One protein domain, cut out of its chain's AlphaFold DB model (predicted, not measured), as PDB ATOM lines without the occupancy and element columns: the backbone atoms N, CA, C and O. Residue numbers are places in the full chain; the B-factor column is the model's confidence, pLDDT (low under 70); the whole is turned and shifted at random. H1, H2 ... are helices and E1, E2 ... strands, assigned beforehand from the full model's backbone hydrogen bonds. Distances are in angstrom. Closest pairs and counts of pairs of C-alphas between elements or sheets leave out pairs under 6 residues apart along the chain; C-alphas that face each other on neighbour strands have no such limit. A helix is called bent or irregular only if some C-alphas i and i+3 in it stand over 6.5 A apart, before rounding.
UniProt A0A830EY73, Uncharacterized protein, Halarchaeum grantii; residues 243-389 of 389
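What this domain is: This is residues 243 to 389 of the 389 residues of an uncharacterized protein of Halarchaeum grantii (UniProt A0A830EY73). A small body of helices, H1 to H5, has a long bent helix, H6, along one side: its first arm, H6a, folds back beside H5 as a helical hairpin, and its second arm, H6b, turns away, with its end sticking out free from residue 378. In the body H3 crosses H2 and pairs with H4 as a second helical hairpin, H1 sits between H2 and H5, and two short strands, E1 and E2, pair as an antiparallel two-stranded sheet. The printed part has 147 residues, in the order E1 H1 H2 E2 H3 H4 H5 H6, and is mostly helix. It is compact, with a radius of gyration of the C-alphas of 16.7 A, yet its outline is elongated, spanning 59 by 37 by 31 A.

Where its parts are: E1 is residues 243 to 245, beginning at C-alpha 243 (208.270, 200.423, 241.672). H1 is residues 253 to 260, 10.9 A long, and H2 residues 264 to 277, 19.9 A. E2, residues 283 to 285, is followed directly by H3, residues 286 to 300, 20.5 A. H4 is residues 307 to 321, 19.8 A, and H5 residues 323 to 340, 25.9 A. H6, residues 345 to 387, was assigned as one helix by its hydrogen bonds but is bent: C-alphas 365 and 368 are 7.0 A apart. Its arms are H6a, residues 345 to 365, 31.6 A, and H6b, residues 368 to 387, 30.0 A, ending at C-alpha 387 (186.403, 177.221, 230.450).

How they stand to each other: H5 is the hub, touching H1, H4 and H6a. H5 and H6a form a hairpin at a shallow tilt of 4 degrees, opposite ways, their closest C-alphas, Glu 331 and Ile 359, 6.5 A apart. H1 touches H5 about perpendicular, at 86 degrees, with the C-alphas of Leu 259 and Val 330 closest at 5.3 A. H4 and H5 only just touch, with 3 pairs of C-alphas within 8 A, and only at the corner; Ile 319 and Thr 326 have the closest C-alphas, 5.7 A. H1 touches H2 at a steep tilt of 48 degrees, the C-alphas of Tyr 257 and Ala 267 closest at 5.0 A. H2 touches H3 at a steep tilt of 52 degrees, the C-alphas of Ala 270 and Gly 292 closest at 4.2 A. H3 and H4 form a hairpin at a shallow tilt of 21 degrees, the C-alphas of His 290 and Ile 319 closest at 5.5 A. H6b stands at a steep tilt of 60 degrees to H6a and is close to but not clearly touching H5, where the C-alphas of Glu 324 and Val 370 are closest at 6.5 A. E1 and E2 are antiparallel, with N 244 and O 284 within hydrogen-bond range at 2.9 A. Every O i to N i+4 pair is within hydrogen-bond range in H1, H3 and H5; in H2 9 of 10 are, in H4 9 of 11, in H6a 14 of 17 and in H6b 15 of 16.

The domain as a whole: The C-alphas farthest apart, those of Gly 345 and Gly 389, are 59.6 A apart. The printed part has no cut and no long link. Residues 303 to 308 and 378 to 389 stand free. Mean pLDDT of the printed part is 86.4; it is under 70 at residues 342 to 350, 368, 370 and 388 to 389.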
ATOM      1  N   GLU A 243     207.202 200.226 240.688       91.06
ATOM      2  CA  GLU A 243     208.270 200.423 241.672       91.06
ATOM      3  C   GLU A 243     207.833 201.383 242.785       91.06
ATOM      4  O   GLU A 243     207.251 202.436 242.514       91.06
ATOM      5  N   LEU A 244     208.118 201.021 244.038       92.06
ATOM      6  CA  LEU A 244     207.876 201.853 245.214       92.06
ATOM      7  C   LEU A 244     209.196 202.410 245.753       92.06
ATOM      8  O   LEU A 244     210.098 201.640 246.085       92.06
ATOM      9  N   ASP A 245     209.277 203.736 245.904       93.25
ATOM     10  CA  ASP A 245     210.402 204.403 246.569       93.25
ATOM     11  C   ASP A 245     210.137 204.555 248.078       93.25
ATOM     12  O   ASP A 245     209.508 205.504 248.561       93.25
ATOM     13  N   PHE A 246     210.672 203.617 248.854       93.75
ATOM     14  CA  PHE A 246     210.618 203.595 250.315       93.75
ATOM     15  C   PHE A 246     211.424 204.719 250.987       93.75
ATOM     16  O   PHE A 246     211.346 204.882 252.205       93.75
ATOM     17  N   SER A 247     212.197 205.513 250.239       90.75
ATOM     18  CA  SER A 247     212.821 206.735 250.758       90.75
ATOM     19  C   SER A 247     211.866 207.935 250.780       90.75
ATOM     20  O   SER A 247     212.071 208.865 251.570       90.75
ATOM     21  N   GLU A 248     210.815 207.902 249.956       89.19
ATOM     22  CA  GLU A 248     209.762 208.922 249.900       89.19
ATOM     23  C   GLU A 248     208.507 208.531 250.696       89.19
ATOM     24  O   GLU A 248     207.742 209.408 251.114       89.19
ATOM     25  N   LEU A 249     208.308 207.234 250.940       91.50
ATOM     26  CA  LEU A 249     207.205 206.722 251.746       91.50
ATOM     27  C   LEU A 249     207.427 206.959 253.252       91.50
ATOM     28  O   LEU A 249     208.556 206.971 253.745       91.50
ATOM     29  N   PRO A 250     206.344 207.138 254.030       91.44
ATOM     30  CA  PRO A 250     206.436 207.434 255.459       91.44
ATOM     31  C   PRO A 250     206.634 206.186 256.336       91.44
ATOM     32  O   PRO A 250     206.455 206.265 257.552       91.44
ATOM     33  N   PHE A 251     206.962 205.049 255.725       92.94
ATOM     34  CA  PHE A 251     207.140 203.753 256.365       92.94
ATOM     35  C   PHE A 251     208.252 202.958 255.668       92.94
ATOM     36  O   PHE A 251     208.564 203.163 254.497       92.94
ATOM     37  N   THR A 252     208.850 202.036 256.410       95.88
ATOM     38  CA  THR A 252     209.852 201.075 255.931       95.88
ATOM     39  C   THR A 252     209.210 199.892 255.200       95.88
ATOM     40  O   THR A 252     208.007 199.659 255.305       95.88
ATOM     41  N   VAL A 253     210.021 199.072 254.523       97.50
ATOM     42  CA  VAL A 253     209.556 197.834 253.870       97.50
ATOM     43  C   VAL A 253     208.929 196.862 254.880       97.50
ATOM     44  O   VAL A 253     207.913 196.233 254.602       97.50
ATOM     45  N   THR A 254     209.481 196.765 256.096       98.25
ATOM     46  CA  THR A 254     208.873 195.950 257.166       98.25
ATOM     47  C   THR A 254     207.504 196.495 257.566       98.25
ATOM     48  O   THR A 254     206.536 195.740 257.638       98.25
ATOM     49  N   GLU A 255     207.401 197.808 257.780       97.31
ATOM     50  CA  GLU A 255     206.134 198.451 258.138       97.31
ATOM     51  C   GLU A 255     205.089 198.327 257.023       97.31
ATOM     52  O   GLU A 255     203.918 198.150 257.341       97.31
ATOM     53  N   PHE A 256     205.482 198.324 255.746       97.69
ATOM     54  CA  PHE A 256     204.584 198.035 254.624       97.69
ATOM     55  C   PHE A 256     203.881 196.679 254.781       97.69
ATOM     56  O   PHE A 256     202.651 196.617 254.754       97.69
ATOM     57  N   TYR A 257     204.622 195.599 255.051       98.38
ATOM     58  CA  TYR A 257     204.006 194.289 255.290       98.38
ATOM     59  C   TYR A 257     203.155 194.260 256.566       98.38
ATOM     60  O   TYR A 257     202.086 193.644 256.577       98.38
ATOM     61  N   THR A 258     203.584 194.940 257.634       97.94
ATOM     62  CA  THR A 258     202.781 195.065 258.862       97.94
ATOM     63  C   THR A 258     201.462 195.803 258.600       97.94
ATOM     64  O   THR A 258     200.416 195.365 259.078       97.94
ATOM     65  N   LEU A 259     201.483 196.880 257.807       97.25
ATOM     66  CA  LEU A 259     200.298 197.645 257.397       97.25
ATOM     67  C   LEU A 259     199.352 196.808 256.525       97.25
ATOM     68  O   LEU A 259     198.137 196.906 256.678       97.25
ATOM     69  N   LEU A 260     199.892 195.921 255.687       97.06
ATOM     70  CA  LEU A 260     199.105 194.930 254.947       97.06
ATOM     71  C   LEU A 260     198.468 193.855 255.843       97.06
ATOM     72  O   LEU A 260     197.540 193.170 255.413       97.06
ATOM     73  N   GLY A 261     198.932 193.718 257.088       96.00
ATOM     74  CA  GLY A 261     198.384 192.799 258.085       96.00
ATOM     75  C   GLY A 261     199.236 191.558 258.350       96.00
ATOM     76  O   GLY A 261     198.775 190.658 259.061       96.00
ATOM     77  N   PHE A 262     200.464 191.481 257.824       96.56
ATOM     78  CA  PHE A 262     201.399 190.432 258.229       96.56
ATOM     79  C   PHE A 262     201.805 190.617 259.700       96.56
ATOM     80  O   PHE A 262     202.034 191.740 260.148       96.56
ATOM     81  N   PRO A 263     201.934 189.527 260.478       95.94
ATOM     82  CA  PRO A 263     202.518 189.599 261.809       95.94
ATOM     83  C   PRO A 263     204.003 189.971 261.712       95.94
ATOM     84  O   PRO A 263     204.687 189.520 260.794       95.94
ATOM     85  N   ASP A 264     204.514 190.710 262.701       97.19
ATOM     86  CA  ASP A 264     205.875 191.278 262.701       97.19
ATOM     87  C   ASP A 264     206.963 190.273 262.292       97.19
ATOM     88  O   ASP A 264     207.819 190.571 261.467       97.19
ATOM     89  N   TYR A 265     206.895 189.037 262.799       96.38
ATOM     90  CA  TYR A 265     207.898 188.011 262.493       96.38
ATOM     91  C   TYR A 265     207.916 187.569 261.020       96.38
ATOM     92  O   TYR A 265     208.944 187.074 260.563       96.38
ATOM     93  N   LEU A 266     206.798 187.692 260.293       97.19
ATOM     94  CA  LEU A 266     206.743 187.457 258.847       97.19
ATOM     95  C   LEU A 266     207.087 188.726 258.081       97.19
ATOM     96  O   LEU A 266     207.827 188.639 257.109       97.19
ATOM     97  N   ALA A 267     206.605 189.885 258.536       98.31
ATOM     98  CA  ALA A 267     206.902 191.176 257.925       98.31
ATOM     99  C   ALA A 267     208.417 191.438 257.858       98.31
ATOM    100  O   ALA A 267     208.937 191.793 256.804       98.31
ATOM    101  N   GLU A 268     209.149 191.162 258.945       98.19
ATOM    102  CA  GLU A 268     210.616 191.267 258.991       98.19
ATOM    103  C   GLU A 268     211.304 190.326 257.988       98.19
ATOM    104  O   GLU A 268     212.320 190.677 257.386       98.19
ATOM    105  N   ARG A 269     210.769 189.112 257.807       97.81
ATOM    106  CA  ARG A 269     211.331 188.109 256.885       97.81
ATOM    107  C   ARG A 269     211.057 188.464 255.436       97.81
ATOM    108  O   ARG A 269     211.961 188.330 254.620       97.81
ATOM    109  N   ALA A 270     209.845 188.929 255.151       97.88
ATOM    110  CA  ALA A 270     209.437 189.348 253.823       97.88
ATOM    111  C   ALA A 270     210.231 190.575 253.377       97.88
ATOM    112  O   ALA A 270     210.807 190.566 252.295       97.88
ATOM    113  N   ALA A 271     210.356 191.579 254.249       97.94
ATOM    114  CA  ALA A 271     211.155 192.770 253.982       97.94
ATOM    115  C   ALA A 271     212.630 192.443 253.766       97.94
ATOM    116  O   ALA A 271     213.203 192.873 252.772       97.94
ATOM    117  N   GLY A 272     213.230 191.642 254.651       96.94
ATOM    118  CA  GLY A 272     214.638 191.276 254.517       96.94
ATOM    119  C   GLY A 272     214.944 190.510 253.226       96.94
ATOM    120  O   GLY A 272     216.023 190.685 252.667       96.94
ATOM    121  N   ASP A 273     214.011 189.683 252.748       96.19
ATOM    122  CA  ASP A 273     214.154 188.987 251.467       96.19
ATOM    123  C   ASP A 273     213.932 189.922 250.269       96.19
ATOM    124  O   ASP A 273     214.759 189.948 249.355       96.19
ATOM    125  N   ALA A 274     212.892 190.761 250.299       96.44
ATOM    126  CA  ALA A 274     212.625 191.737 249.244       96.44
ATOM    127  C   ALA A 274     213.795 192.726 249.073       96.44
ATOM    128  O   ALA A 274     214.300 192.905 247.967       96.44
ATOM    129  N   GLU A 275     214.304 193.299 250.167       96.31
ATOM    130  CA  GLU A 275     215.453 194.216 250.157       96.31
ATOM    131  C   GLU A 275     216.737 193.552 249.633       96.31
ATOM    132  O   GLU A 275     217.560 194.209 248.992       96.31
ATOM    133  N   ALA A 276     216.932 192.258 249.909       93.81
ATOM    134  CA  ALA A 276     218.116 191.520 249.472       93.81
ATOM    135  C   ALA A 276     218.088 191.165 247.978       93.81
ATOM    136  O   ALA A 276     219.153 191.010 247.376       93.81
ATOM    137  N   ASN A 277     216.891 191.025 247.401       91.31
ATOM    138  CA  ASN A 277     216.693 190.636 246.006       91.31
ATOM    139  C   ASN A 277     216.378 191.823 245.078       91.31
ATOM    140  O   ASN A 277     216.484 191.675 243.858       91.31
ATOM    141  N   ALA A 278     216.048 192.993 245.626       92.25
ATOM    142  CA  ALA A 278     215.831 194.210 244.857       92.25
ATOM    143  C   ALA A 278     217.132 194.747 244.231       92.25
ATOM    144  O   ALA A 278     218.230 194.623 244.784       92.25
ATOM    145  N   ALA A 279     217.014 195.418 243.081       87.94
ATOM    146  CA  ALA A 279     218.143 196.121 242.462       87.94
ATOM    147  C   ALA A 279     218.652 197.284 243.338       87.94
ATOM    148  O   ALA A 279     219.843 197.617 243.321       87.94
ATOM    149  N   SER A 280     217.744 197.881 244.111       90.31
ATOM    150  CA  SER A 280     217.975 198.946 245.074       90.31
ATOM    151  C   SER A 280     217.169 198.635 246.338       90.31
ATOM    152  O   SER A 280     215.994 198.308 246.235       90.31
ATOM    153  N   PRO A 281     217.741 198.753 247.548       84.75
ATOM    154  CA  PRO A 281     217.011 198.449 248.782       84.75
ATOM    155  C   PRO A 281     215.935 199.494 249.129       84.75
ATOM    156  O   PRO A 281     215.233 199.329 250.120       84.75
ATOM    157  N   PHE A 282     215.842 200.590 248.368       87.25
ATOM    158  CA  PHE A 282     214.848 201.649 248.574       87.25
ATOM    159  C   PHE A 282     213.820 201.720 247.449       87.25
ATOM    160  O   PHE A 282     212.722 202.194 247.684       87.25
ATOM    161  N   GLU A 283     214.170 201.244 246.260       93.19
ATOM    162  CA  GLU A 283     213.323 201.221 245.071       93.19
ATOM    163  C   GLU A 283     213.018 199.749 244.780       93.19
ATOM    164  O   GLU A 283     213.870 199.022 244.260       93.19
ATOM    165  N   ILE A 284     211.845 199.286 245.220       96.50
ATOM    166  CA  ILE A 284     211.472 197.867 245.174       96.50
ATOM    167  C   ILE A 284     210.185 197.713 244.372       96.50
ATOM    168  O   ILE A 284     209.187 198.378 244.654       96.50
ATOM    169  N   ASP A 285     210.212 196.819 243.387       94.75
ATOM    170  CA  ASP A 285     209.055 196.518 242.555       94.75
ATOM    171  C   ASP A 285     208.047 195.572 243.232       94.75
ATOM    172  O   ASP A 285     208.385 194.815 244.151       94.75
ATOM    173  N   MET A 286     206.791 195.601 242.775       95.12
ATOM    174  CA  MET A 286     205.705 194.800 243.359       95.12
ATOM    175  C   MET A 286     205.951 193.297 243.237       95.12
ATOM    176  O   MET A 286     205.601 192.544 244.146       95.12
ATOM    177  N   TRP A 287     206.608 192.839 242.168       94.56
ATOM    178  CA  TRP A 287     206.987 191.432 242.053       94.56
ATOM    179  C   TRP A 287     208.003 191.033 243.130       94.56
ATOM    180  O   TRP A 287     207.844 189.992 243.771       94.56
ATOM    181  N   THR A 288     209.018 191.860 243.377       95.75
ATOM    182  CA  THR A 288     210.009 191.627 244.433       95.75
ATOM    183  C   THR A 288     209.358 191.660 245.822       95.75
ATOM    184  O   THR A 288     209.660 190.804 246.657       95.75
ATOM    185  N   LEU A 289     208.391 192.556 246.056       97.50
ATOM    186  CA  LEU A 289     207.601 192.579 247.295       97.50
ATOM    187  C   LEU A 289     206.727 191.319 247.457       97.50
ATOM    188  O   LEU A 289     206.667 190.734 248.543       97.50
ATOM    189  N   HIS A 290     206.079 190.856 246.391       96.94
ATOM    190  CA  HIS A 290     205.332 189.598 246.388       96.94
ATOM    191  C   HIS A 290     206.252 188.389 246.644       96.94
ATOM    192  O   HIS A 290     205.937 187.515 247.457       96.94
ATOM    193  N   SER A 291     207.422 188.353 246.000       95.38
ATOM    194  CA  SER A 291     208.419 187.294 246.178       95.38
ATOM    195  C   SER A 291     208.901 187.219 247.632       95.38
ATOM    196  O   SER A 291     208.915 186.132 248.209       95.38
ATOM    197  N   GLY A 292     209.156 188.365 248.275       96.75
ATOM    198  CA  GLY A 292     209.485 188.420 249.702       96.75
ATOM    199  C   GLY A 292     208.350 187.913 250.602       96.75
ATOM    200  O   GLY A 292     208.586 187.152 251.545       96.75
ATOM    201  N   ALA A 293     207.093 188.261 250.299       97.38
ATOM    202  CA  ALA A 293     205.936 187.762 251.048       97.38
ATOM    203  C   ALA A 293     205.805 186.233 250.951       97.38
ATOM    204  O   ALA A 293     205.654 185.551 251.969       97.38
ATOM    205  N   THR A 294     205.911 185.680 249.740       96.00
ATOM    206  CA  THR A 294     205.846 184.228 249.510       96.00
ATOM    207  C   THR A 294     207.035 183.496 250.129       96.00
ATOM    208  O   THR A 294     206.839 182.430 250.712       96.00
ATOM    209  N   TYR A 295     208.238 184.083 250.123       94.56
ATOM    210  CA  TYR A 295     209.401 183.569 250.853       94.56
ATOM    211  C   TYR A 295     209.122 183.458 252.356       94.56
ATOM    212  O   TYR A 295     209.305 182.398 252.963       94.56
ATOM    213  N   ALA A 296     208.622 184.533 252.970       95.69
ATOM    214  CA  ALA A 296     208.303 184.543 254.393       95.69
ATOM    215  C   ALA A 296     207.257 183.478 254.753       95.69
ATOM    216  O   ALA A 296     207.406 182.777 255.759       95.69
ATOM    217  N   LEU A 297     206.223 183.325 253.922       94.19
ATOM    218  CA  LEU A 297     205.177 182.324 254.127       94.19
ATOM    219  C   LEU A 297     205.684 180.895 253.936       94.19
ATOM    220  O   LEU A 297     205.351 180.033 254.744       94.19
ATOM    221  N   THR A 298     206.516 180.659 252.926       90.81
ATOM    222  CA  THR A 298     207.046 179.325 252.617       90.81
ATOM    223  C   THR A 298     208.007 178.841 253.703       90.81
ATOM    224  O   THR A 298     207.913 177.702 254.152       90.81
ATOM    225  N   HIS A 299     208.909 179.711 254.171       90.38
ATOM    226  CA  HIS A 299     210.044 179.289 255.002       90.38
ATOM    227  C   HIS A 299     209.896 179.602 256.493       90.38
ATOM    228  O   HIS A 299     210.597 179.013 257.318       90.38
ATOM    229  N   PHE A 300     209.026 180.547 256.869       92.31
ATOM    230  CA  PHE A 300     208.965 181.055 258.246       92.31
ATOM    231  C   PHE A 300     207.581 181.008 258.886       92.31
ATOM    232  O   PHE A 300     207.491 181.265 260.089       92.31
ATOM    233  N   PHE A 301     206.516 180.669 258.153       90.81
ATOM    234  CA  PHE A 301     205.181 180.551 258.732       90.81
ATOM    235  C   PHE A 301     205.133 179.466 259.815       90.81
ATOM    236  O   PHE A 301     205.507 178.318 259.605       90.81
ATOM    237  N   GLN A 302     204.666 179.837 261.010       85.31
ATOM    238  CA  GLN A 302     204.627 178.933 262.172       85.31
ATOM    239  C   GLN A 302     203.229 178.362 262.444       85.31
ATOM    240  O   GLN A 302     203.051 177.607 263.400       85.31
ATOM    241  N   GLY A 303     202.222 178.769 261.666       79.75
ATOM    242  CA  GLY A 303     200.842 178.323 261.833       79.75
ATOM    243  C   GLY A 303     200.549 176.989 261.143       79.75
ATOM    244  O   GLY A 303     201.425 176.342 260.580       79.75
ATOM    245  N   LYS A 304     199.278 176.580 261.192       76.25
ATOM    246  CA  LYS A 304     198.769 175.414 260.458       76.25
ATOM    247  C   LYS A 304     198.394 175.824 259.025       76.25
ATOM    248  O   LYS A 304     197.850 176.918 258.852       76.25
ATOM    249  N   GLU A 305     198.621 174.950 258.040       74.12
ATOM    250  CA  GLU A 305     197.983 175.086 256.721       74.12
ATOM    251  C   GLU A 305     196.445 175.148 256.880       74.12
ATOM    252  O   GLU A 305     195.868 174.534 257.787       74.12
ATOM    253  N   GLY A 306     195.784 175.948 256.037       73.12
ATOM    254  CA  GLY A 306     194.354 176.263 256.119       73.12
ATOM    255  C   GLY A 306     194.092 177.756 256.337       73.12
ATOM    256  O   GLY A 306     194.948 178.588 256.057       73.12
ATOM    257  N   ALA A 307     192.926 178.106 256.889       76.62
ATOM    258  CA  ALA A 307     192.391 179.475 256.879       76.62
ATOM    259  C   ALA A 307     193.360 180.600 257.308       76.62
ATOM    260  O   ALA A 307     193.295 181.700 256.762       76.62
ATOM    261  N   SER A 308     194.249 180.354 258.281       79.44
ATOM    262  CA  SER A 308     195.252 181.346 258.694       79.44
ATOM    263  C   SER A 308     196.334 181.579 257.644       79.44
ATOM    264  O   SER A 308     196.734 182.720 257.443       79.44
ATOM    265  N   LEU A 309     196.812 180.517 256.990       86.31
ATOM    266  CA  LEU A 309     197.766 180.635 255.890       86.31
ATOM    267  C   LEU A 309     197.075 181.252 254.670       86.31
ATOM    268  O   LEU A 309     197.597 182.210 254.111       86.31
ATOM    269  N   ASP A 310     195.868 180.777 254.340       86.88
ATOM    270  CA  ASP A 310     195.060 181.263 253.212       86.88
ATOM    271  C   ASP A 310     194.845 182.785 253.283       86.88
ATOM    272  O   ASP A 310     194.858 183.469 252.263       86.88
ATOM    273  N   GLN A 311     194.677 183.347 254.487       90.56
ATOM    274  CA  GLN A 311     194.569 184.795 254.663       90.56
ATOM    275  C   GLN A 311     195.841 185.528 254.218       90.56
ATOM    276  O   GLN A 311     195.743 186.513 253.491       90.56
ATOM    277  N   TYR A 312     197.020 185.075 254.645       94.62
ATOM    278  CA  TYR A 312     198.278 185.733 254.283       94.62
ATOM    279  C   TYR A 312     198.678 185.479 252.833       94.62
ATOM    280  O   TYR A 312     199.237 186.370 252.204       94.62
ATOM    281  N   VAL A 313     198.346 184.305 252.289       93.75
ATOM    282  CA  VAL A 313     198.507 183.997 250.862       93.75
ATOM    283  C   VAL A 313     197.701 184.974 250.013       93.75
ATOM    284  O   VAL A 313     198.249 185.535 249.077       93.75
ATOM    285  N   ARG A 314     196.442 185.264 250.372       93.19
ATOM    286  CA  ARG A 314     195.646 186.281 249.659       93.19
ATOM    287  C   ARG A 314     196.285 187.662 249.718       93.19
ATOM    288  O   ARG A 314     196.344 188.333 248.702       93.19
ATOM    289  N   ILE A 315     196.802 188.064 250.882       95.00
ATOM    290  CA  ILE A 315     197.495 189.354 251.010       95.00
ATOM    291  C   ILE A 315     198.757 189.375 250.138       95.00
ATOM    292  O   ILE A 315     199.012 190.383 249.495       95.00
ATOM    293  N   ALA A 316     199.535 188.289 250.096       96.25
ATOM    294  CA  ALA A 316     200.691 188.186 249.209       96.25
ATOM    295  C   ALA A 316     200.261 188.289 247.738       96.25
ATOM    296  O   ALA A 316     200.804 189.112 247.007       96.25
ATOM    297  N   ASN A 317     199.254 187.517 247.328       93.62
ATOM    298  CA  ASN A 317     198.729 187.521 245.968       93.62
ATOM    299  C   ASN A 317     198.181 188.891 245.564       93.62
ATOM    300  O   ASN A 317     198.410 189.285 244.431       93.62
ATOM    301  N   ASP A 318     197.545 189.646 246.464       93.12
ATOM    302  CA  ASP A 318     197.105 191.018 246.174       93.12
ATOM    303  C   ASP A 318     198.288 191.919 245.772       93.12
ATOM    304  O   ASP A 318     198.122 192.779 244.919       93.12
ATOM    305  N   ILE A 319     199.500 191.712 246.302       95.25
ATOM    306  CA  ILE A 319     200.680 192.505 245.897       95.25
ATOM    307  C   ILE A 319     201.000 192.281 244.411       95.25
ATOM    308  O   ILE A 319     201.368 193.220 243.709       95.25
ATOM    309  N   LEU A 320     200.851 191.041 243.931       92.75
ATOM    310  CA  LEU A 320     201.099 190.679 242.536       92.75
ATOM    311  C   LEU A 320     199.909 191.014 241.636       92.75
ATOM    312  O   LEU A 320     200.123 191.578 240.574       92.75
ATOM    313  N   PHE A 321     198.697 190.639 242.052       89.44
ATOM    314  CA  PHE A 321     197.461 190.630 241.264       89.44
ATOM    315  C   PHE A 321     196.533 191.825 241.509       89.44
ATOM    316  O   PHE A 321     195.536 191.975 240.820       89.44
ATOM    317  N   ASN A 322     196.810 192.670 242.496       89.94
ATOM    318  CA  ASN A 322     196.058 193.900 242.736       89.94
ATOM    319  C   ASN A 322     196.950 194.982 243.383       89.94
ATOM    320  O   ASN A 322     196.780 195.322 244.566       89.94
ATOM    321  N   PRO A 323     197.931 195.526 242.636       90.19
ATOM    322  CA  PRO A 323     198.876 196.503 243.172       90.19
ATOM    323  C   PRO A 323     198.198 197.768 243.720       90.19
ATOM    324  O   PRO A 323     198.619 198.280 244.755       90.19
ATOM    325  N   GLU A 324     197.129 198.256 243.076       88.00
ATOM    326  CA  GLU A 324     196.379 199.432 243.546       88.00
ATOM    327  C   GLU A 324     195.694 199.152 244.880       88.00
ATOM    328  O   GLU A 324     195.955 199.838 245.868       88.00
ATOM    329  N   GLY A 325     194.895 198.082 244.952       90.38
ATOM    330  CA  GLY A 325     194.204 197.692 246.179       90.38
ATOM    331  C   GLY A 325     195.171 197.381 247.326       90.38
ATOM    332  O   GLY A 325     194.840 197.586 248.498       90.38
ATOM    333  N   THR A 326     196.390 196.936 247.007       94.25
ATOM    334  CA  THR A 326     197.487 196.794 247.972       94.25
ATOM    335  C   THR A 326     197.899 198.148 248.554       94.25
ATOM    336  O   THR A 326     197.968 198.280 249.779       94.25
ATOM    337  N   ILE A 327     198.124 199.168 247.720       92.38
ATOM    338  CA  ILE A 327     198.478 200.519 248.183       92.38
ATOM    339  C   ILE A 327     197.327 201.179 248.946       92.38
ATOM    340  O   ILE A 327     197.559 201.697 250.040       92.38
ATOM    341  N   GLU A 328     196.089 201.079 248.459       91.88
ATOM    342  CA  GLU A 328     194.909 201.602 249.161       91.88
ATOM    343  C   GLU A 328     194.764 200.987 250.561       91.88
ATOM    344  O   GLU A 328     194.453 201.676 251.538       91.88
ATOM    345  N   ARG A 329     195.015 199.677 250.693       94.56
ATOM    346  CA  ARG A 329     194.988 198.984 251.988       94.56
ATOM    347  C   ARG A 329     196.049 199.535 252.937       94.56
ATOM    348  O   ARG A 329     195.749 199.752 254.113       94.56
ATOM    349  N   VAL A 330     197.265 199.764 252.443       94.81
ATOM    350  CA  VAL A 330     198.363 200.350 253.228       94.81
ATOM    351  C   VAL A 330     198.025 201.773 253.660       94.81
ATOM    352  O   VAL A 330     198.201 202.103 254.833       94.81
ATOM    353  N   GLU A 331     197.482 202.594 252.761       92.56
ATOM    354  CA  GLU A 331     197.043 203.958 253.061       92.56
ATOM    355  C   GLU A 331     195.985 203.971 254.173       92.56
ATOM    356  O   GLU A 331     196.142 204.666 255.182       92.56
ATOM    357  N   GLN A 332     194.948 203.139 254.043       93.19
ATOM    358  CA  GLN A 332     193.879 203.023 255.036       93.19
ATOM    359  C   GLN A 332     194.402 202.544 256.394       93.19
ATOM    360  O   GLN A 332     193.991 203.068 257.433       93.19
ATOM    361  N   ALA A 333     195.303 201.557 256.409       93.56
ATOM    362  CA  ALA A 333     195.917 201.062 257.638       93.56
ATOM    363  C   ALA A 333     196.785 202.141 258.305       93.56
ATOM    364  O   ALA A 333     196.720 202.324 259.524       93.56
ATOM    365  N   TYR A 334     197.542 202.901 257.512       91.44
ATOM    366  CA  TYR A 334     198.385 203.987 258.000       91.44
ATOM    367  C   TYR A 334     197.544 205.135 258.574       91.44
ATOM    368  O   TYR A 334     197.819 205.625 259.670       91.44
ATOM    369  N   GLN A 335     196.455 205.515 257.896       89.56
ATOM    370  CA  GLN A 335     195.505 206.503 258.408       89.56
ATOM    371  C   GLN A 335     194.902 206.062 259.751       89.56
ATOM    372  O   GLN A 335     194.837 206.858 260.690       89.56
ATOM    373  N   GLN A 336     194.500 204.794 259.877       89.19
ATOM    374  CA  GLN A 336     193.959 204.259 261.129       89.19
ATOM    375  C   GLN A 336     194.983 204.294 262.274       89.19
ATOM    376  O   GLN A 336     194.607 204.599 263.407       89.19
ATOM    377  N   GLN A 337     196.265 204.026 261.997       87.75
ATOM    378  CA  GLN A 337     197.334 204.170 262.995       87.75
ATOM    379  C   GLN A 337     197.479 205.624 263.463       87.75
ATOM    380  O   GLN A 337     197.497 205.876 264.667       87.75
ATOM    381  N   LEU A 338     197.482 206.590 262.537       84.62
ATOM    382  CA  LEU A 338     197.543 208.017 262.877       84.62
ATOM    383  C   LEU A 338     196.359 208.471 263.746       84.62
ATOM    384  O   LEU A 338     196.535 209.278 264.661       84.62
ATOM    385  N   GLU A 339     195.154 207.967 263.472       82.69
ATOM    386  CA  GLU A 339     193.957 208.268 264.265       82.69
ATOM    387  C   GLU A 339     194.013 207.635 265.666       82.69
ATOM    388  O   GLU A 339     193.586 208.260 266.640       82.69
ATOM    389  N   ALA A 340     194.563 206.421 265.788       79.75
ATOM    390  CA  ALA A 340     194.723 205.724 267.063       79.75
ATOM    391  C   ALA A 340     195.786 206.370 267.971       79.75
ATOM    392  O   ALA A 340     195.598 206.430 269.189       79.75
ATOM    393  N   ASP A 341     196.855 206.907 267.380       71.06
ATOM    394  CA  ASP A 341     197.942 207.600 268.085       71.06
ATOM    395  C   ASP A 341     197.620 209.085 268.384       71.06
ATOM    396  O   ASP A 341     198.378 209.792 269.057       71.06
ATOM    397  N   GLY A 342     196.466 209.576 267.918       56.94
ATOM    398  CA  GLY A 342     196.071 210.985 267.845       56.94
ATOM    399  C   GLY A 342     195.645 211.702 269.139       56.94
ATOM    400  O   GLY A 342     194.757 212.553 269.069       56.94
ATOM    401  N   ASP A 343     196.271 211.445 270.298       52.09
ATOM    402  CA  ASP A 343     196.102 212.283 271.515       52.09
ATOM    403  C   ASP A 343     197.223 213.342 271.683       52.09
ATOM    404  O   ASP A 343     197.243 214.086 272.666       52.09
ATOM    405  N   ASP A 344     198.147 213.468 270.714       52.34
ATOM    406  CA  ASP A 344     199.375 214.277 270.848       52.34
ATOM    407  C   ASP A 344     199.518 215.422 269.804       52.34
ATOM    408  O   ASP A 344     200.386 215.444 268.936       52.34
ATOM    409  N   GLY A 345     198.677 216.458 269.926       56.31
ATOM    410  CA  GLY A 345     198.972 217.835 269.476       56.31
ATOM    411  C   GLY A 345     198.992 218.171 267.964       56.31
ATOM    412  O   GLY A 345     199.047 217.337 267.068       56.31
ATOM    413  N   SER A 346     198.980 219.477 267.651       56.34
ATOM    414  CA  SER A 346     198.824 220.018 266.283       56.34
ATOM    415  C   SER A 346     200.025 219.830 265.343       56.34
ATOM    416  O   SER A 346     199.927 220.161 264.164       56.34
ATOM    417  N   GLN A 347     201.178 219.372 265.843       54.53
ATOM    418  CA  GLN A 347     202.356 219.085 265.013       54.53
ATOM    419  C   GLN A 347     202.378 217.646 264.485       54.53
ATOM    420  O   GLN A 347     202.872 217.450 263.377       54.53
ATOM    421  N   ALA A 348     201.811 216.677 265.215       60.59
ATOM    422  CA  ALA A 348     201.671 215.297 264.744       60.59
ATOM    423  C   ALA A 348     200.695 215.213 263.556       60.59
ATOM    424  O   ALA A 348     200.993 214.574 262.551       60.59
ATOM    425  N   SER A 349     199.603 215.984 263.608       64.75
ATOM    426  CA  SER A 349     198.613 216.086 262.523       64.75
ATOM    427  C   SER A 349     199.209 216.572 261.189       64.75
ATOM    428  O   SER A 349     198.924 215.985 260.153       64.75
ATOM    429  N   LEU A 350     200.102 217.573 261.190       68.31
ATOM    430  CA  LEU A 350     200.734 218.071 259.953       68.31
ATOM    431  C   LEU A 350     201.780 217.110 259.364       68.31
ATOM    432  O   LEU A 350     202.049 217.160 258.163       68.31
ATOM    433  N   ALA A 351     202.428 216.294 260.199       71.44
ATOM    434  CA  ALA A 351     203.348 215.260 259.731       71.44
ATOM    435  C   ALA A 351     202.574 214.092 259.102       71.44
ATOM    436  O   ALA A 351     202.939 213.660 258.012       71.44
ATOM    437  N   GLY A 352     201.466 213.676 259.730       74.00
ATOM    438  CA  GLY A 352     200.544 212.675 259.187       74.00
ATOM    439  C   GLY A 352     199.934 213.083 257.843       74.00
ATOM    440  O   GLY A 352     199.958 212.300 256.902       74.00
ATOM    441  N   GLU A 353     199.493 214.338 257.692       77.25
ATOM    442  CA  GLU A 353     198.964 214.852 256.413       77.25
ATOM    443  C   GLU A 353     200.001 214.808 255.274       77.25
ATOM    444  O   GLU A 353     199.664 214.513 254.131       77.25
ATOM    445  N   ARG A 354     201.282 215.082 255.561       79.31
ATOM    446  CA  ARG A 354     202.352 214.997 254.547       79.31
ATOM    447  C   ARG A 354     202.712 213.560 254.184       79.31
ATOM    448  O   ARG A 354     203.086 213.308 253.041       79.31
ATOM    449  N   ALA A 355     202.649 212.667 255.164       80.31
ATOM    450  CA  ALA A 355     202.871 211.244 254.981       80.31
ATOM    451  C   ALA A 355     201.792 210.645 254.066       80.31
ATOM    452  O   ALA A 355     202.136 210.054 253.046       80.31
ATOM    453  N   LEU A 356     200.512 210.915 254.350       84.81
ATOM    454  CA  LEU A 356     199.388 210.497 253.504       84.81
ATOM    455  C   LEU A 356     199.497 211.065 252.086       84.81
ATOM    456  O   LEU A 356     199.459 210.305 251.131       84.81
ATOM    457  N   ALA A 357     199.807 212.357 251.934       84.19
ATOM    458  CA  ALA A 357     200.007 212.965 250.613       84.19
ATOM    459  C   ALA A 357     201.191 212.382 249.811       84.19
ATOM    460  O   ALA A 357     201.348 212.684 248.625       84.19
ATOM    461  N   SER A 358     202.093 211.633 250.455       82.50
ATOM    462  CA  SER A 358     203.170 210.911 249.765       82.50
ATOM    463  C   SER A 358     202.700 209.534 249.300       82.50
ATOM    464  O   SER A 358     203.058 209.142 248.198       82.50
ATOM    465  N   ILE A 359     201.836 208.865 250.071       85.50
ATOM    466  CA  ILE A 359     201.169 207.618 249.666       85.50
ATOM    467  C   ILE A 359     200.165 207.887 248.531       85.50
ATOM    468  O   ILE A 359     200.227 207.218 247.507       85.50
ATOM    469  N   GLU A 360     199.325 208.922 248.656       84.31
ATOM    470  CA  GLU A 360     198.357 209.333 247.621       84.31
ATOM    471  C   GLU A 360     199.049 209.612 246.279       84.31
ATOM    472  O   GLU A 360     198.560 209.214 245.230       84.31
ATOM    473  N   ARG A 361     200.230 210.248 246.299       84.00
ATOM    474  CA  ARG A 361     201.004 210.508 245.075       84.00
ATOM    475  C   ARG A 361     201.451 209.220 244.397       84.00
ATOM    476  O   ARG A 361     201.383 209.137 243.179       84.00
ATOM    477  N   VAL A 362     201.907 208.244 245.181       82.12
ATOM    478  CA  VAL A 362     202.245 206.922 244.651       82.12
ATOM    479  C   VAL A 362     200.999 206.295 244.032       82.12
ATOM    480  O   VAL A 362     201.073 205.848 242.899       82.12
ATOM    481  N   SER A 363     199.846 206.338 244.706       82.19
ATOM    482  CA  SER A 363     198.584 205.832 244.143       82.19
ATOM    483  C   SER A 363     198.210 206.508 242.815       82.19
ATOM    484  O   SER A 363     197.872 205.823 241.853       82.19
ATOM    485  N   ASP A 364     198.327 207.837 242.728       80.81
ATOM    486  CA  ASP A 364     198.050 208.601 241.504       80.81
ATOM    487  C   ASP A 364     199.007 208.218 240.356       80.81
ATOM    488  O   ASP A 364     198.582 208.076 239.208       80.81
ATOM    489  N   ASP A 365     200.296 208.024 240.656       77.44
ATOM    490  CA  ASP A 365     201.310 207.621 239.672       77.44
ATOM    491  C   ASP A 365     201.101 206.172 239.181       77.44
ATOM    492  O   ASP A 365     201.532 205.816 238.078       77.44
ATOM    493  N   LEU A 366     200.414 205.336 239.969       77.69
ATOM    494  CA  LEU A 366     200.064 203.963 239.604       77.69
ATOM    495  C   LEU A 366     198.856 203.876 238.675       77.69
ATOM    496  O   LEU A 366     198.787 202.932 237.891       77.69
ATOM    497  N   GLN A 367     197.950 204.854 238.695       74.75
ATOM    498  CA  GLN A 367     196.651 204.767 238.025       74.75
ATOM    499  C   GLN A 367     196.743 204.417 236.522       74.75
ATOM    500  O   GLN A 367     195.963 203.608 236.029       74.75
ATOM    501  N   GLU A 368     197.742 204.938 235.793       69.19
ATOM    502  CA  GLU A 368     197.951 204.615 234.363       69.19
ATOM    503  C   GLU A 368     198.403 203.156 234.131       69.19
ATOM    504  O   GLU A 368     198.109 202.565 233.089       69.19
ATOM    505  N   LYS A 369     199.121 202.559 235.088       73.69
ATOM    506  CA  LYS A 369     199.574 201.156 235.032       73.69
ATOM    507  C   LYS A 369     198.513 200.191 235.558       73.69
ATOM    508  O   LYS A 369     198.465 199.044 235.126       73.69
ATOM    509  N   VAL A 370     197.652 200.666 236.451       69.69
ATOM    510  CA  VAL A 370     196.579 199.887 237.069       69.69
ATOM    511  C   VAL A 370     195.466 199.560 236.081       69.69
ATOM    512  O   VAL A 370     195.018 198.420 236.068       69.69
ATOM    513  N   GLU A 371     195.092 200.486 235.189       74.38
ATOM    514  CA  GLU A 371     194.083 200.203 234.150       74.38
ATOM    515  C   GLU A 371     194.461 198.961 233.314       74.38
ATOM    516  O   GLU A 371     193.613 198.127 233.008       74.38
ATOM    517  N   GLN A 372     195.751 198.780 233.005       76.69
ATOM    518  CA  GLN A 372     196.243 197.598 232.280       76.69
ATOM    519  C   GLN A 372     196.146 196.316 233.117       76.69
ATOM    520  O   GLN A 372     195.939 195.227 232.576       76.69
ATOM    521  N   PHE A 373     196.305 196.448 234.432       78.50
ATOM    522  CA  PHE A 373     196.219 195.344 235.374       78.50
ATOM    523  C   PHE A 373     194.778 194.844 235.507       78.50
ATOM    524  O   PHE A 373     194.527 193.650 235.336       78.50
ATOM    525  N   GLU A 374     193.837 195.764 235.738       78.12
ATOM    526  CA  GLU A 374     192.405 195.468 235.848       78.12
ATOM    527  C   GLU A 374     191.866 194.842 234.555       78.12
ATOM    528  O   GLU A 374     191.171 193.826 234.601       78.12
ATOM    529  N   GLU A 375     192.250 195.379 233.388       83.69
ATOM    530  CA  GLU A 375     191.869 194.808 232.091       83.69
ATOM    531  C   GLU A 375     192.347 193.354 231.930       83.69
ATOM    532  O   GLU A 375     191.617 192.523 231.380       83.69
ATOM    533  N   ARG A 376     193.552 193.017 232.418       84.88
ATOM    534  CA  ARG A 376     194.068 191.639 232.354       84.88
ATOM    535  C   ARG A 376     193.377 190.718 233.355       84.88
ATOM    536  O   ARG A 376     193.058 189.586 232.992       84.88
ATOM    537  N   GLU A 377     193.136 191.174 234.582       81.38
ATOM    538  CA  GLU A 377     192.408 190.389 235.587       81.38
ATOM    539  C   GLU A 377     190.996 190.043 235.092       81.38
ATOM    540  O   GLU A 377     190.580 188.882 235.154       81.38
ATOM    541  N   ASP A 378     190.282 191.022 234.531       84.38
ATOM    542  CA  ASP A 378     188.944 190.814 233.980       84.38
ATOM    543  C   ASP A 378     188.960 189.860 232.777       84.38
ATOM    544  O   ASP A 378     188.103 188.976 232.689       84.38
ATOM    545  N   ALA A 379     189.955 189.970 231.890       85.25
ATOM    546  CA  ALA A 379     190.115 189.053 230.762       85.25
ATOM    547  C   ALA A 379     190.397 187.607 231.212       85.25
ATOM    548  O   ALA A 379     189.807 186.666 230.673       85.25
ATOM    549  N   LEU A 380     191.258 187.410 232.218       84.00
ATOM    550  CA  LEU A 380     191.519 186.087 232.792       84.00
ATOM    551  C   LEU A 380     190.253 185.516 233.453       84.00
ATOM    552  O   LEU A 380     189.900 184.356 233.233       84.00
ATOM    553  N   ARG A 381     189.516 186.344 234.204       82.12
ATOM    554  CA  ARG A 381     188.255 185.944 234.842       82.12
ATOM    555  C   ARG A 381     187.183 185.562 233.818       82.12
ATOM    556  O   ARG A 381     186.437 184.610 234.059       82.12
ATOM    557  N   GLU A 382     187.094 186.262 232.688       85.69
ATOM    558  CA  GLU A 382     186.194 185.898 231.585       85.69
ATOM    559  C   GLU A 382     186.587 184.538 230.983       85.69
ATOM    560  O   GLU A 382     185.731 183.659 230.861       85.69
ATOM    561  N   ARG A 383     187.884 184.303 230.728       84.75
ATOM    562  CA  ARG A 383     188.397 183.010 230.230       84.75
ATOM    563  C   ARG A 383     188.105 181.852 231.187       84.75
ATOM    564  O   ARG A 383     187.750 180.769 230.729       84.75
ATOM    565  N   PHE A 384     188.187 182.067 232.502       80.69
ATOM    566  CA  PHE A 384     187.781 181.055 233.486       80.69
ATOM    567  C   PHE A 384     186.296 180.707 233.387       80.69
ATOM    568  O   PHE A 384     185.935 179.533 233.446       80.69
ATOM    569  N   GLN A 385     185.422 181.702 233.208       81.12
ATOM    570  CA  GLN A 385     183.987 181.453 233.047       81.12
ATOM    571  C   GLN A 385     183.678 180.697 231.753       81.12
ATOM    572  O   GLN A 385     182.799 179.837 231.755       81.12
ATOM    573  N   GLU A 386     184.399 180.990 230.668       80.88
ATOM    574  CA  GLU A 386     184.278 180.264 229.401       80.88
ATOM    575  C   GLU A 386     184.778 178.818 229.503       80.88
ATOM    576  O   GLU A 386     184.147 177.927 228.944       80.88
ATOM    577  N   ALA A 387     185.864 178.566 230.242       71.69
ATOM    578  CA  ALA A 387     186.403 177.221 230.450       71.69
ATOM    579  C   ALA A 387     185.497 176.329 231.324       71.69
ATOM    580  O   ALA A 387     185.559 175.106 231.217       71.69
ATOM    581  N   MET A 388     184.648 176.928 232.168       66.31
ATOM    582  CA  MET A 388     183.697 176.213 233.034       66.31
ATOM    583  C   MET A 388     182.294 176.014 232.424       66.31
ATOM    584  O   MET A 388     181.425 175.430 233.078       66.31
ATOM    585  N   GLY A 389     182.026 176.539 231.220       53.47
ATOM    586  CA  GLY A 389     180.712 176.498 230.555       53.47
ATOM    587  C   GLY A 389     180.618 175.467 229.440       53.47
ATOM    588  O   GLY A 389     179.559 174.795 229.361       53.47
TER     589      GLY A 389